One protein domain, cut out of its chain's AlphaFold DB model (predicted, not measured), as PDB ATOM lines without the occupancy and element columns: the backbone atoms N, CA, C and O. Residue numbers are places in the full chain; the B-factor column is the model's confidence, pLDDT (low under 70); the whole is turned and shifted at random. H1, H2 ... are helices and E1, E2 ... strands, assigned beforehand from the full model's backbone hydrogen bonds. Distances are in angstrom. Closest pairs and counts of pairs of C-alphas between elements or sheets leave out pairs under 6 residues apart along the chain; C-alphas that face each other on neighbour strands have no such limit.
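Overview. This is residues 104 to 184 of the 184 residues of an uncharacterized protein of Clostridium botulinum (UniProt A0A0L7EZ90). A small three-stranded sheet forms a wall, with H1 over one face along its strands and H2 and H3 beside it only grazing the sheet; the other face is bare. The loops at Glu 114 and Asp 171 lie at opposite ends of the long axis. The printed part has 81 residues, in the order E1 H1 H2 H3 E2 E3; the sheet, E1 E2 E3, is antiparallel and the class is mixed, helices and strands. It is compact, with a radius of gyration of the C-alphas of 12.4 A, yet elongated, spanning 38 by 20 by 17 A.

Along the chain. E1, residues 104 to 109, begins at C-alpha 104 (55.333, 41.610, 21.131) and measures 16.2 A. H1 is residues 117 to 125, 12.2 A; H2 is 135 to 143, 12.3 A; H3 is 146 to 150, 8.0 A. E2, residues 158 to 164, measures 19.9 A, and E3, residues 178 to 183, measures 17.3 A and ends at C-alpha 183 (53.667, 48.865, 35.723).

Arrangement. E1 and E2 are antiparallel at 161 degrees, with N 107 and O 160 2.9 A apart, within hydrogen-bond range. E2 and E3 form a hairpin at 157 degrees, with N 161 and O 180 at 2.8 A, also within range. H1 is on the sheet at a height of 9.7 A, over E2 and only just over E3, with 3 C-alphas; the closest C-alphas of H1 and E3, Asn 118 and Thr 181, are 6.6 A apart. H1 and H3 only just touch, with 3 pairs of C-alphas within 8 A, the closest being Ile 120 and Leu 147 at 7.5 A. H1 and H2 are close but not clearly touching, at a steep tilt of 53 degrees, opposite ways; their closest C-alphas, Ile 124 and Phe 141, are 7.1 A apart. In H1 and H2 every O i to N i+4 pair is within hydrogen-bond range; in H3 0 of 1 is, against 2 of 2 O i to N i+3 pairs.

Size, cuts and confidence. The two C-alphas farthest apart, Glu 114 and Asp 171, are 39.8 A apart. The printed part has no cut, and the link E2 to E3 is long, 13 residues. Mean pLDDT of the printed part is 94.1; residues 114 to 115 are under 70.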
ATOM      1  N   VAL A 104      55.918  40.894  20.000       97.31
ATOM      2  CA  VAL A 104      55.333  41.610  21.131       97.31
ATOM      3  C   VAL A 104      54.738  42.935  20.672       97.31
ATOM      4  O   VAL A 104      55.450  43.778  20.131       97.31
ATOM      5  N   LEU A 105      53.452  43.143  20.955       97.38
ATOM      6  CA  LEU A 105      52.757  44.417  20.782       97.38
ATOM      7  C   LEU A 105      52.555  45.068  22.153       97.38
ATOM      8  O   LEU A 105      51.797  44.576  22.986       97.38
ATOM      9  N   ASN A 106      53.244  46.185  22.387       96.94
ATOM     10  CA  ASN A 106      53.093  46.981  23.603       96.94
ATOM     11  C   ASN A 106      52.124  48.136  23.364       96.94
ATOM     12  O   ASN A 106      52.324  48.942  22.455       96.94
ATOM     13  N   ILE A 107      51.119  48.252  24.227       96.25
ATOM     14  CA  ILE A 107      50.158  49.351  24.209       96.25
ATOM     15  C   ILE A 107      50.205  50.055  25.559       96.25
ATOM     16  O   ILE A 107      49.865  49.471  26.587       96.25
ATOM     17  N   SER A 108      50.640  51.312  25.551       95.44
ATOM     18  CA  SER A 108      50.806  52.115  26.764       95.44
ATOM     19  C   SER A 108      49.593  52.998  27.057       95.44
ATOM     20  O   SER A 108      48.920  53.485  26.138       95.44
ATOM     21  N   PHE A 109      49.360  53.214  28.352       95.31
ATOM     22  CA  PHE A 109      48.240  53.954  28.920       95.31
ATOM     23  C   PHE A 109      48.713  54.879  30.050       95.31
ATOM     24  O   PHE A 109      49.656  54.554  30.775       95.31
ATOM     25  N   SER A 110      48.018  56.006  30.208       95.31
ATOM     26  CA  SER A 110      48.011  56.813  31.430       95.31
ATOM     27  C   SER A 110      46.841  56.381  32.293       95.31
ATOM     28  O   SER A 110      45.690  56.444  31.854       95.31
ATOM     29  N   TRP A 111      47.139  55.911  33.500       92.75
ATOM     30  CA  TRP A 111      46.137  55.407  34.425       92.75
ATOM     31  C   TRP A 111      46.468  55.829  35.852       92.75
ATOM     32  O   TRP A 111      47.450  55.364  36.428       92.75
ATOM     33  N   ASN A 112      45.653  56.717  36.413       85.12
ATOM     34  CA  ASN A 112      45.803  57.203  37.789       85.12
ATOM     35  C   ASN A 112      44.579  56.887  38.659       85.12
ATOM     36  O   ASN A 112      44.582  57.222  39.840       85.12
ATOM     37  N   ASP A 113      43.539  56.289  38.073       75.44
ATOM     38  CA  ASP A 113      42.288  55.998  38.764       75.44
ATOM     39  C   ASP A 113      42.463  54.835  39.757       75.44
ATOM     40  O   ASP A 113      43.304  53.955  39.559       75.44
ATOM     41  N   GLU A 114      41.644  54.831  40.814       65.19
ATOM     42  CA  GLU A 114      41.607  53.771  41.836       65.19
ATOM     43  C   GLU A 114      41.096  52.425  41.291       65.19
ATOM     44  O   GLU A 114      41.312  51.383  41.914       65.19
ATOM     45  N   ASP A 115      40.444  52.430  40.123       68.31
ATOM     46  CA  ASP A 115      40.067  51.214  39.410       68.31
ATOM     47  C   ASP A 115      41.328  50.444  39.002       68.31
ATOM     48  O   ASP A 115      42.165  50.948  38.242       68.31
ATOM     49  N   ASP A 116      41.445  49.194  39.461       85.75
ATOM     50  CA  ASP A 116      42.588  48.350  39.133       85.75
ATOM     51  C   ASP A 116      42.605  48.090  37.620       85.75
ATOM     52  O   ASP A 116      41.838  47.289  37.077       85.75
ATOM     53  N   PHE A 117      43.494  48.801  36.925       92.44
ATOM     54  CA  PHE A 117      43.795  48.651  35.502       92.44
ATOM     55  C   PHE A 117      43.888  47.177  35.087       92.44
ATOM     56  O   PHE A 117      43.405  46.791  34.020       92.44
ATOM     57  N   ASN A 118      44.454  46.335  35.960       92.44
ATOM     58  CA  ASN A 118      44.571  44.905  35.721       92.44
ATOM     59  C   ASN A 118      43.208  44.215  35.696       92.44
ATOM     60  O   ASN A 118      43.008  43.325  34.874       92.44
ATOM     61  N   ILE A 119      42.265  44.600  36.558       93.44
ATOM     62  CA  ILE A 119      40.900  44.053  36.565       93.44
ATOM     63  C   ILE A 119      40.198  44.399  35.251       93.44
ATOM     64  O   ILE A 119      39.628  43.510  34.618       93.44
ATOM     65  N   ILE A 120      40.294  45.653  34.801       93.94
ATOM     66  CA  ILE A 120      39.679  46.092  33.540       93.94
ATOM     67  C   ILE A 120      40.298  45.339  32.354       93.94
ATOM     68  O   ILE A 120      39.571  44.746  31.558       93.94
ATOM     69  N   ALA A 121      41.630  45.303  32.256       95.88
ATOM     70  CA  ALA A 121      42.326  44.593  31.183       95.88
ATOM     71  C   ALA A 121      41.987  43.092  31.172       95.88
ATOM     72  O   ALA A 121      41.677  42.532  30.118       95.88
ATOM     73  N   ASN A 122      41.969  42.442  32.342       95.44
ATOM     74  CA  ASN A 122      41.582  41.036  32.457       95.44
ATOM     75  C   ASN A 122      40.130  40.796  32.038       95.44
ATOM     76  O   ASN A 122      39.877  39.851  31.294       95.44
ATOM     77  N   GLY A 123      39.192  41.650  32.458       95.81
ATOM     78  CA  GLY A 123      37.782  41.540  32.072       95.81
ATOM     79  C   GLY A 123      37.552  41.660  30.561       95.81
ATOM     80  O   GLY A 123      36.614  41.072  30.024       95.81
ATOM     81  N   ILE A 124      38.429  42.375  29.853       96.62
ATOM     82  CA  ILE A 124      38.347  42.528  28.398       96.62
ATOM     83  C   ILE A 124      38.992  41.335  27.683       96.62
ATOM     84  O   ILE A 124      38.353  40.739  26.812       96.62
ATOM     85  N   PHE A 125      40.231  40.974  28.036       97.94
ATOM     86  CA  PHE A 125      41.070  40.121  27.187       97.94
ATOM     87  C   PHE A 125      41.210  38.666  27.636       97.94
ATOM     88  O   PHE A 125      41.444  37.813  26.780       97.94
ATOM     89  N   LYS A 126      41.056  38.341  28.927       95.44
ATOM     90  CA  LYS A 126      41.397  37.009  29.477       95.44
ATOM     91  C   LYS A 126      40.716  35.851  28.745       95.44
ATOM     92  O   LYS A 126      41.376  34.884  28.367       95.44
ATOM     93  N   ASP A 127      39.429  36.001  28.453       95.31
ATOM     94  CA  ASP A 127      38.634  34.959  27.798       95.31
ATOM     95  C   ASP A 127      38.626  35.064  26.265       95.31
ATOM     96  O   ASP A 127      37.969  34.272  25.601       95.31
ATOM     97  N   LYS A 128      39.338  36.037  25.681       96.50
ATOM     98  CA  LYS A 128      39.359  36.272  24.225       96.50
ATOM     99  C   LYS A 128      40.725  36.005  23.615       96.50
ATOM    100  O   LYS A 128      40.817  35.421  22.544       96.50
ATOM    101  N   VAL A 129      41.790  36.406  24.310       96.19
ATOM    102  CA  VAL A 129      43.155  36.403  23.771       96.19
ATOM    103  C   VAL A 129      43.585  35.011  23.303       96.19
ATOM    104  O   VAL A 129      44.155  34.875  22.231       96.19
ATOM    105  N   HIS A 130      43.223  33.957  24.038       94.94
ATOM    106  CA  HIS A 130      43.630  32.588  23.726       94.94
ATOM    107  C   HIS A 130      43.030  32.071  22.406       94.94
ATOM    108  O   HIS A 130      43.617  31.196  21.763       94.94
ATOM    109  N   MET A 131      41.898  32.636  21.966       95.69
ATOM    110  CA  MET A 131      41.291  32.335  20.665       95.69
ATOM    111  C   MET A 131      42.158  32.849  19.504       95.69
ATOM    112  O   MET A 131      42.114  32.287  18.409       95.69
ATOM    113  N   GLY A 132      43.036  33.814  19.781       97.62
ATOM    114  CA  GLY A 132      43.865  34.510  18.813       97.62
ATOM    115  C   GLY A 132      43.196  35.809  18.391       97.62
ATOM    116  O   GLY A 132      42.084  35.780  17.873       97.62
ATOM    117  N   LEU A 133      43.879  36.929  18.621       98.12
ATOM    118  CA  LEU A 133      43.424  38.260  18.225       98.12
ATOM    119  C   LEU A 133      44.417  38.894  17.255       98.12
ATOM    120  O   LEU A 133      45.627  38.760  17.430       98.12
ATOM    121  N   THR A 134      43.908  39.621  16.273       97.31
ATOM    122  CA  THR A 134      44.680  40.555  15.442       97.31
ATOM    123  C   THR A 134      44.920  41.872  16.187       97.31
ATOM    124  O   THR A 134      44.256  42.169  17.186       97.31
ATOM    125  N   SER A 135      45.846  42.710  15.703       96.75
ATOM    126  CA  SER A 135      46.018  44.062  16.261       96.75
ATOM    127  C   SER A 135      44.734  44.886  16.157       96.75
ATOM    128  O   SER A 135      44.402  45.627  17.077       96.75
ATOM    129  N   ASP A 136      43.985  44.722  15.068       95.81
ATOM    130  CA  ASP A 136      42.762  45.476  14.796       95.81
ATOM    131  C   ASP A 136      41.661  45.172  15.817       95.81
ATOM    132  O   ASP A 136      41.049  46.092  16.364       95.81
ATOM    133  N   GLU A 137      41.454  43.890  16.122       96.69
ATOM    134  CA  GLU A 137      40.511  43.446  17.153       96.69
ATOM    135  C   GLU A 137      40.943  43.927  18.542       96.69
ATOM    136  O   GLU A 137      40.108  44.368  19.332       96.69
ATOM    137  N   ILE A 138      42.248  43.896  18.842       97.56
ATOM    138  CA  ILE A 138      42.783  44.426  20.103       97.56
ATOM    139  C   ILE A 138      42.426  45.909  20.254       97.56
ATOM    140  O   ILE A 138      41.900  46.300  21.299       97.56
ATOM    141  N   PHE A 139      42.673  46.735  19.232       96.50
ATOM    142  CA  PHE A 139      42.330  48.158  19.293       96.50
ATOM    143  C   PHE A 139      40.826  48.388  19.379       96.50
ATOM    144  O   PHE A 139      40.396  49.224  20.169       96.50
ATOM    145  N   GLU A 140      40.019  47.599  18.675       96.06
ATOM    146  CA  GLU A 140      38.563  47.678  18.778       96.06
ATOM    147  C   GLU A 140      38.056  47.377  20.194       96.06
ATOM    148  O   GLU A 140      37.184  48.083  20.704       96.06
ATOM    149  N   PHE A 141      38.618  46.375  20.875       96.81
ATOM    150  CA  PHE A 141      38.276  46.108  22.271       96.81
ATOM    151  C   PHE A 141      38.712  47.238  23.210       96.81
ATOM    152  O   PHE A 141      37.996  47.547  24.162       96.81
ATOM    153  N   ILE A 142      39.863  47.867  22.955       96.00
ATOM    154  CA  ILE A 142      40.340  49.006  23.751       96.00
ATOM    155  C   ILE A 142      39.401  50.200  23.582       96.00
ATOM    156  O   ILE A 142      38.946  50.746  24.589       96.00
ATOM    157  N   GLU A 143      39.102  50.582  22.340       94.75
ATOM    158  CA  GLU A 143      38.260  51.729  21.981       94.75
ATOM    159  C   GLU A 143      36.842  51.610  22.548       94.75
ATOM    160  O   GLU A 143      36.285  52.593  23.034       94.75
ATOM    161  N   ASN A 144      36.290  50.395  22.571       94.94
ATOM    162  CA  ASN A 144      34.958  50.110  23.109       94.94
ATOM    163  C   ASN A 144      34.938  49.860  24.630       94.94
ATOM    164  O   ASN A 144      33.955  49.345  25.165       94.94
ATOM    165  N   SER A 145      36.011  50.203  25.347       93.88
ATOM    166  CA  SER A 145      36.132  49.977  26.789       93.88
ATOM    167  C   SER A 145      36.578  51.227  27.548       93.88
ATOM    168  O   SER A 145      36.975  52.241  26.973       93.88
ATOM    169  N   ASN A 146      36.596  51.139  28.881       92.38
ATOM    170  CA  ASN A 146      37.144  52.203  29.720       92.38
ATOM    171  C   ASN A 146      38.646  52.450  29.479       92.38
ATOM    172  O   ASN A 146      39.112  53.552  29.765       92.38
ATOM    173  N   LEU A 147      39.389  51.488  28.910       93.94
ATOM    174  CA  LEU A 147      40.816  51.652  28.607       93.94
ATOM    175  C   LEU A 147      41.082  52.773  27.596       93.94
ATOM    176  O   LEU A 147      42.136  53.412  27.662       93.94
ATOM    177  N   ALA A 148      40.123  53.075  26.713       93.81
ATOM    178  CA  ALA A 148      40.224  54.175  25.756       93.81
ATOM    179  C   ALA A 148      40.560  55.515  26.435       93.81
ATOM    180  O   ALA A 148      41.301  56.328  25.884       93.81
ATOM    181  N   LYS A 149      40.087  55.727  27.674       91.56
ATOM    182  CA  LYS A 149      40.330  56.957  28.442       91.56
ATOM    183  C   LYS A 149      41.808  57.200  28.734       91.56
ATOM    184  O   LYS A 149      42.184  58.364  28.857       91.56
ATOM    185  N   GLY A 150      42.614  56.148  28.865       91.94
ATOM    186  CA  GLY A 150      44.042  56.237  29.177       91.94
ATOM    187  C   GLY A 150      44.956  56.179  27.954       91.94
ATOM    188  O   GLY A 150      46.157  56.415  28.075       91.94
ATOM    189  N   ARG A 151      44.423  55.855  26.770       92.62
ATOM    190  CA  ARG A 151      45.219  55.668  25.553       92.62
ATOM    191  C   ARG A 151      45.753  57.006  25.031       92.62
ATOM    192  O   ARG A 151      45.055  58.014  25.074       92.62
ATOM    193  N   ASN A 152      46.989  57.003  24.518       88.38
ATOM    194  CA  ASN A 152      47.665  58.176  23.940       88.38
ATOM    195  C   ASN A 152      47.741  59.393  24.886       88.38
ATOM    196  O   ASN A 152      47.808  60.537  24.437       88.38
ATOM    197  N   LYS A 153      47.728  59.153  26.201       92.06
ATOM    198  CA  LYS A 153      47.873  60.178  27.240       92.06
ATOM    199  C   LYS A 153      49.144  59.944  28.036       92.06
ATOM    200  O   LYS A 153      49.524  58.806  28.270       92.06
ATOM    201  N   PHE A 154      49.747  61.028  28.513       90.12
ATOM    202  CA  PHE A 154      50.902  60.983  29.406       90.12
ATOM    203  C   PHE A 154      50.478  61.160  30.877       90.12
ATOM    204  O   PHE A 154      49.452  61.796  31.135       90.12
ATOM    205  N   PRO A 155      51.248  60.635  31.847       92.31
ATOM    206  CA  PRO A 155      52.411  59.755  31.673       92.31
ATOM    207  C   PRO A 155      52.015  58.328  31.251       92.31
ATOM    208  O   PRO A 155      50.939  57.863  31.596       92.31
ATOM    209  N   HIS A 156      52.889  57.617  30.532       93.06
ATOM    210  CA  HIS A 156      52.706  56.192  30.216       93.06
ATOM    211  C   HIS A 156      53.155  55.320  31.397       93.06
ATOM    212  O   HIS A 156      54.256  54.776  31.380       93.06
ATOM    213  N   ASN A 157      52.329  55.225  32.436       93.94
ATOM    214  CA  ASN A 157      52.645  54.481  33.661       93.94
ATOM    215  C   ASN A 157      52.100  53.041  33.672       93.94
ATOM    216  O   ASN A 157      52.445  52.256  34.553       93.94
ATOM    217  N   LYS A 158      51.274  52.671  32.685       95.25
ATOM    218  CA  LYS A 158      50.751  51.312  32.500       95.25
ATOM    219  C   LYS A 158      50.954  50.834  31.067       95.25
ATOM    220  O   LYS A 158      50.888  51.619  30.122       95.25
ATOM    221  N   THR A 159      51.176  49.536  30.880       96.19
ATOM    222  CA  THR A 159      51.249  48.908  29.550       96.19
ATOM    223  C   THR A 159      50.513  47.575  29.538       96.19
ATOM    224  O   THR A 159      50.663  46.775  30.457       96.19
ATOM    225  N   ILE A 160      49.758  47.316  28.469       97.38
ATOM    226  CA  ILE A 160      49.319  45.966  28.108       97.38
ATOM    227  C   ILE A 160      50.261  45.455  27.024       97.38
ATOM    228  O   ILE A 160      50.453  46.106  25.998       97.38
ATOM    229  N   GLN A 161      50.857  44.298  27.268       97.88
ATOM    230  CA  GLN A 161      51.733  43.618  26.336       97.88
ATOM    231  C   GLN A 161      51.019  42.394  25.773       97.88
ATOM    232  O   GLN A 161      50.751  41.461  26.524       97.88
ATOM    233  N   PHE A 162      50.761  42.389  24.470       98.38
ATOM    234  CA  PHE A 162      50.219  41.253  23.731       98.38
ATOM    235  C   PHE A 162      51.347  40.466  23.070       98.38
ATOM    236  O   PHE A 162      52.307  41.053  22.564       98.38
ATOM    237  N   ILE A 163      51.236  39.141  23.073       98.31
ATOM    238  CA  ILE A 163      52.291  38.230  22.628       98.31
ATOM    239  C   ILE A 163      51.746  37.327  21.520       98.31
ATOM    240  O   ILE A 163      50.777  36.589  21.710       98.31
ATOM    241  N   SER A 164      52.384  37.400  20.355       97.94
ATOM    242  CA  SER A 164      52.202  36.476  19.243       97.94
ATOM    243  C   SER A 164      53.276  35.399  19.333       97.94
ATOM    244  O   SER A 164      54.463  35.636  19.067       97.94
ATOM    245  N   ILE A 165      52.847  34.217  19.780       96.31
ATOM    246  CA  ILE A 165      53.729  33.091  20.088       96.31
ATOM    247  C   ILE A 165      54.438  32.677  18.810       96.31
ATOM    248  O   ILE A 165      53.794  32.375  17.807       96.31
ATOM    249  N   ASN A 166      55.769  32.650  18.840       95.12
ATOM    250  CA  ASN A 166      56.569  32.299  17.673       95.12
ATOM    251  C   ASN A 166      56.163  33.073  16.408       95.12
ATOM    252  O   ASN A 166      56.192  32.483  15.329       95.12
ATOM    253  N   HIS A 167      55.806  34.360  16.501       96.12
ATOM    254  CA  HIS A 167      55.381  35.163  15.342       96.12
ATOM    255  C   HIS A 167      54.293  34.461  14.502       96.12
ATOM    256  O   HIS A 167      54.415  34.347  13.282       96.12
ATOM    257  N   GLU A 168      53.283  33.891  15.156       96.69
ATOM    258  CA  GLU A 168      52.176  33.228  14.473       96.69
ATOM    259  C   GLU A 168      51.480  34.190  13.506       96.69
ATOM    260  O   GLU A 168      51.062  35.280  13.896       96.69
ATOM    261  N   VAL A 169      51.327  33.750  12.255       97.19
ATOM    262  CA  VAL A 169      50.592  34.467  11.212       97.19
ATOM    263  C   VAL A 169      49.450  33.593  10.716       97.19
ATOM    264  O   VAL A 169      49.648  32.413  10.418       97.19
ATOM    265  N   LYS A 170      48.261  34.181  10.594       96.81
ATOM    266  CA  LYS A 170      47.081  33.557   9.995       96.81
ATOM    267  C   LYS A 170      46.376  34.583   9.119       96.81
ATOM    268  O   LYS A 170      46.200  35.717   9.543       96.81
ATOM    269  N   ASP A 171      45.990  34.188   7.906       95.69
ATOM    270  CA  ASP A 171      45.304  35.071   6.951       95.69
ATOM    271  C   ASP A 171      46.050  36.412   6.746       95.69
ATOM    272  O   ASP A 171      45.447  37.480   6.688       95.69
ATOM    273  N   SER A 172      47.387  36.338   6.669       96.62
ATOM    274  CA  SER A 172      48.317  37.478   6.568       96.62
ATOM    275  C   SER A 172      48.372  38.419   7.785       96.62
ATOM    276  O   SER A 172      49.022  39.457   7.711       96.62
ATOM    277  N   GLU A 173      47.768  38.065   8.918       97.12
ATOM    278  CA  GLU A 173      47.789  38.851  10.158       97.12
ATOM    279  C   GLU A 173      48.601  38.156  11.249       97.12
ATOM    280  O   GLU A 173      48.516  36.938  11.415       97.12
ATOM    281  N   PHE A 174      49.335  38.928  12.054       98.00
ATOM    282  CA  PHE A 174      49.914  38.398  13.286       98.00
ATOM    283  C   PHE A 174      48.828  38.120  14.322       98.00
ATOM    284  O   PHE A 174      47.966  38.962  14.579       98.00
ATOM    285  N   ILE A 175      48.914  36.947  14.945       98.31
ATOM    286  CA  ILE A 175      47.935  36.478  15.921       98.31
ATOM    287  C   ILE A 175      48.536  36.522  17.318       98.31
ATOM    288  O   ILE A 175      49.537  35.862  17.600       98.31
ATOM    289  N   PHE A 176      47.901  37.282  18.202       98.50
ATOM    290  CA  PHE A 176      48.264  37.414  19.606       98.50
ATOM    291  C   PHE A 176      47.424  36.458  20.452       98.50
ATOM    292  O   PHE A 176      46.195  36.495  20.392       98.50
ATOM    293  N   ARG A 177      48.093  35.601  21.232       97.81
ATOM    294  CA  ARG A 177      47.455  34.538  22.032       97.81
ATOM    295  C   ARG A 177      47.595  34.700  23.535       97.81
ATOM    296  O   ARG A 177      46.860  34.067  24.288       97.81
ATOM    297  N   GLU A 178      48.497  35.567  23.969       97.94
ATOM    298  CA  GLU A 178      48.703  35.877  25.377       97.94
ATOM    299  C   GLU A 178      48.759  37.389  25.576       97.94
ATOM    300  O   GLU A 178      49.102  38.143  24.662       97.94
ATOM    301  N   PHE A 179      48.441  37.837  26.788       98.12
ATOM    302  CA  PHE A 179      48.749  39.194  27.209       98.12
ATOM    303  C   PHE A 179      49.177  39.228  28.673       98.12
ATOM    304  O   PHE A 179      48.870  38.329  29.459       98.12
ATOM    305  N   ARG A 180      49.865  40.304  29.042       97.00
ATOM    306  CA  ARG A 180      50.181  40.656  30.427       97.00
ATOM    307  C   ARG A 180      50.139  42.162  30.612       97.00
ATOM    308  O   ARG A 180      50.296  42.913  29.650       97.00
ATOM    309  N   THR A 181      49.964  42.602  31.846       95.94
ATOM    310  CA  THR A 181      50.054  44.011  32.229       95.94
ATOM    311  C   THR A 181      51.402  44.297  32.886       95.94
ATOM    312  O   THR A 181      51.998  43.417  33.508       95.94
ATOM    313  N   LEU A 182      51.916  45.511  32.691       93.31
ATOM    314  CA  LEU A 182      53.185  45.984  33.239       93.31
ATOM    315  C   LEU A 182      53.002  47.384  33.835       93.31
ATOM    316  O   LEU A 182      52.317  48.224  33.241       93.31
ATOM    317  N   ASP A 183      53.680  47.618  34.955       87.75
ATOM    318  CA  ASP A 183      53.667  48.865  35.723       87.75
ATOM    319  C   ASP A 183      55.067  49.493  35.714       87.75
ATOM    320  O   ASP A 183      56.059  48.763  35.833       87.75
ATOM    321  N   PHE A 184      55.146  50.820  35.577       76.94
ATOM    322  CA  PHE A 184      56.404  51.576  35.501       76.94
ATOM    323  C   PHE A 184      56.390  52.824  36.382       76.94
ATOM    324  O   PHE A 184      55.330  53.490  36.448       76.94
TER     325      PHE A 184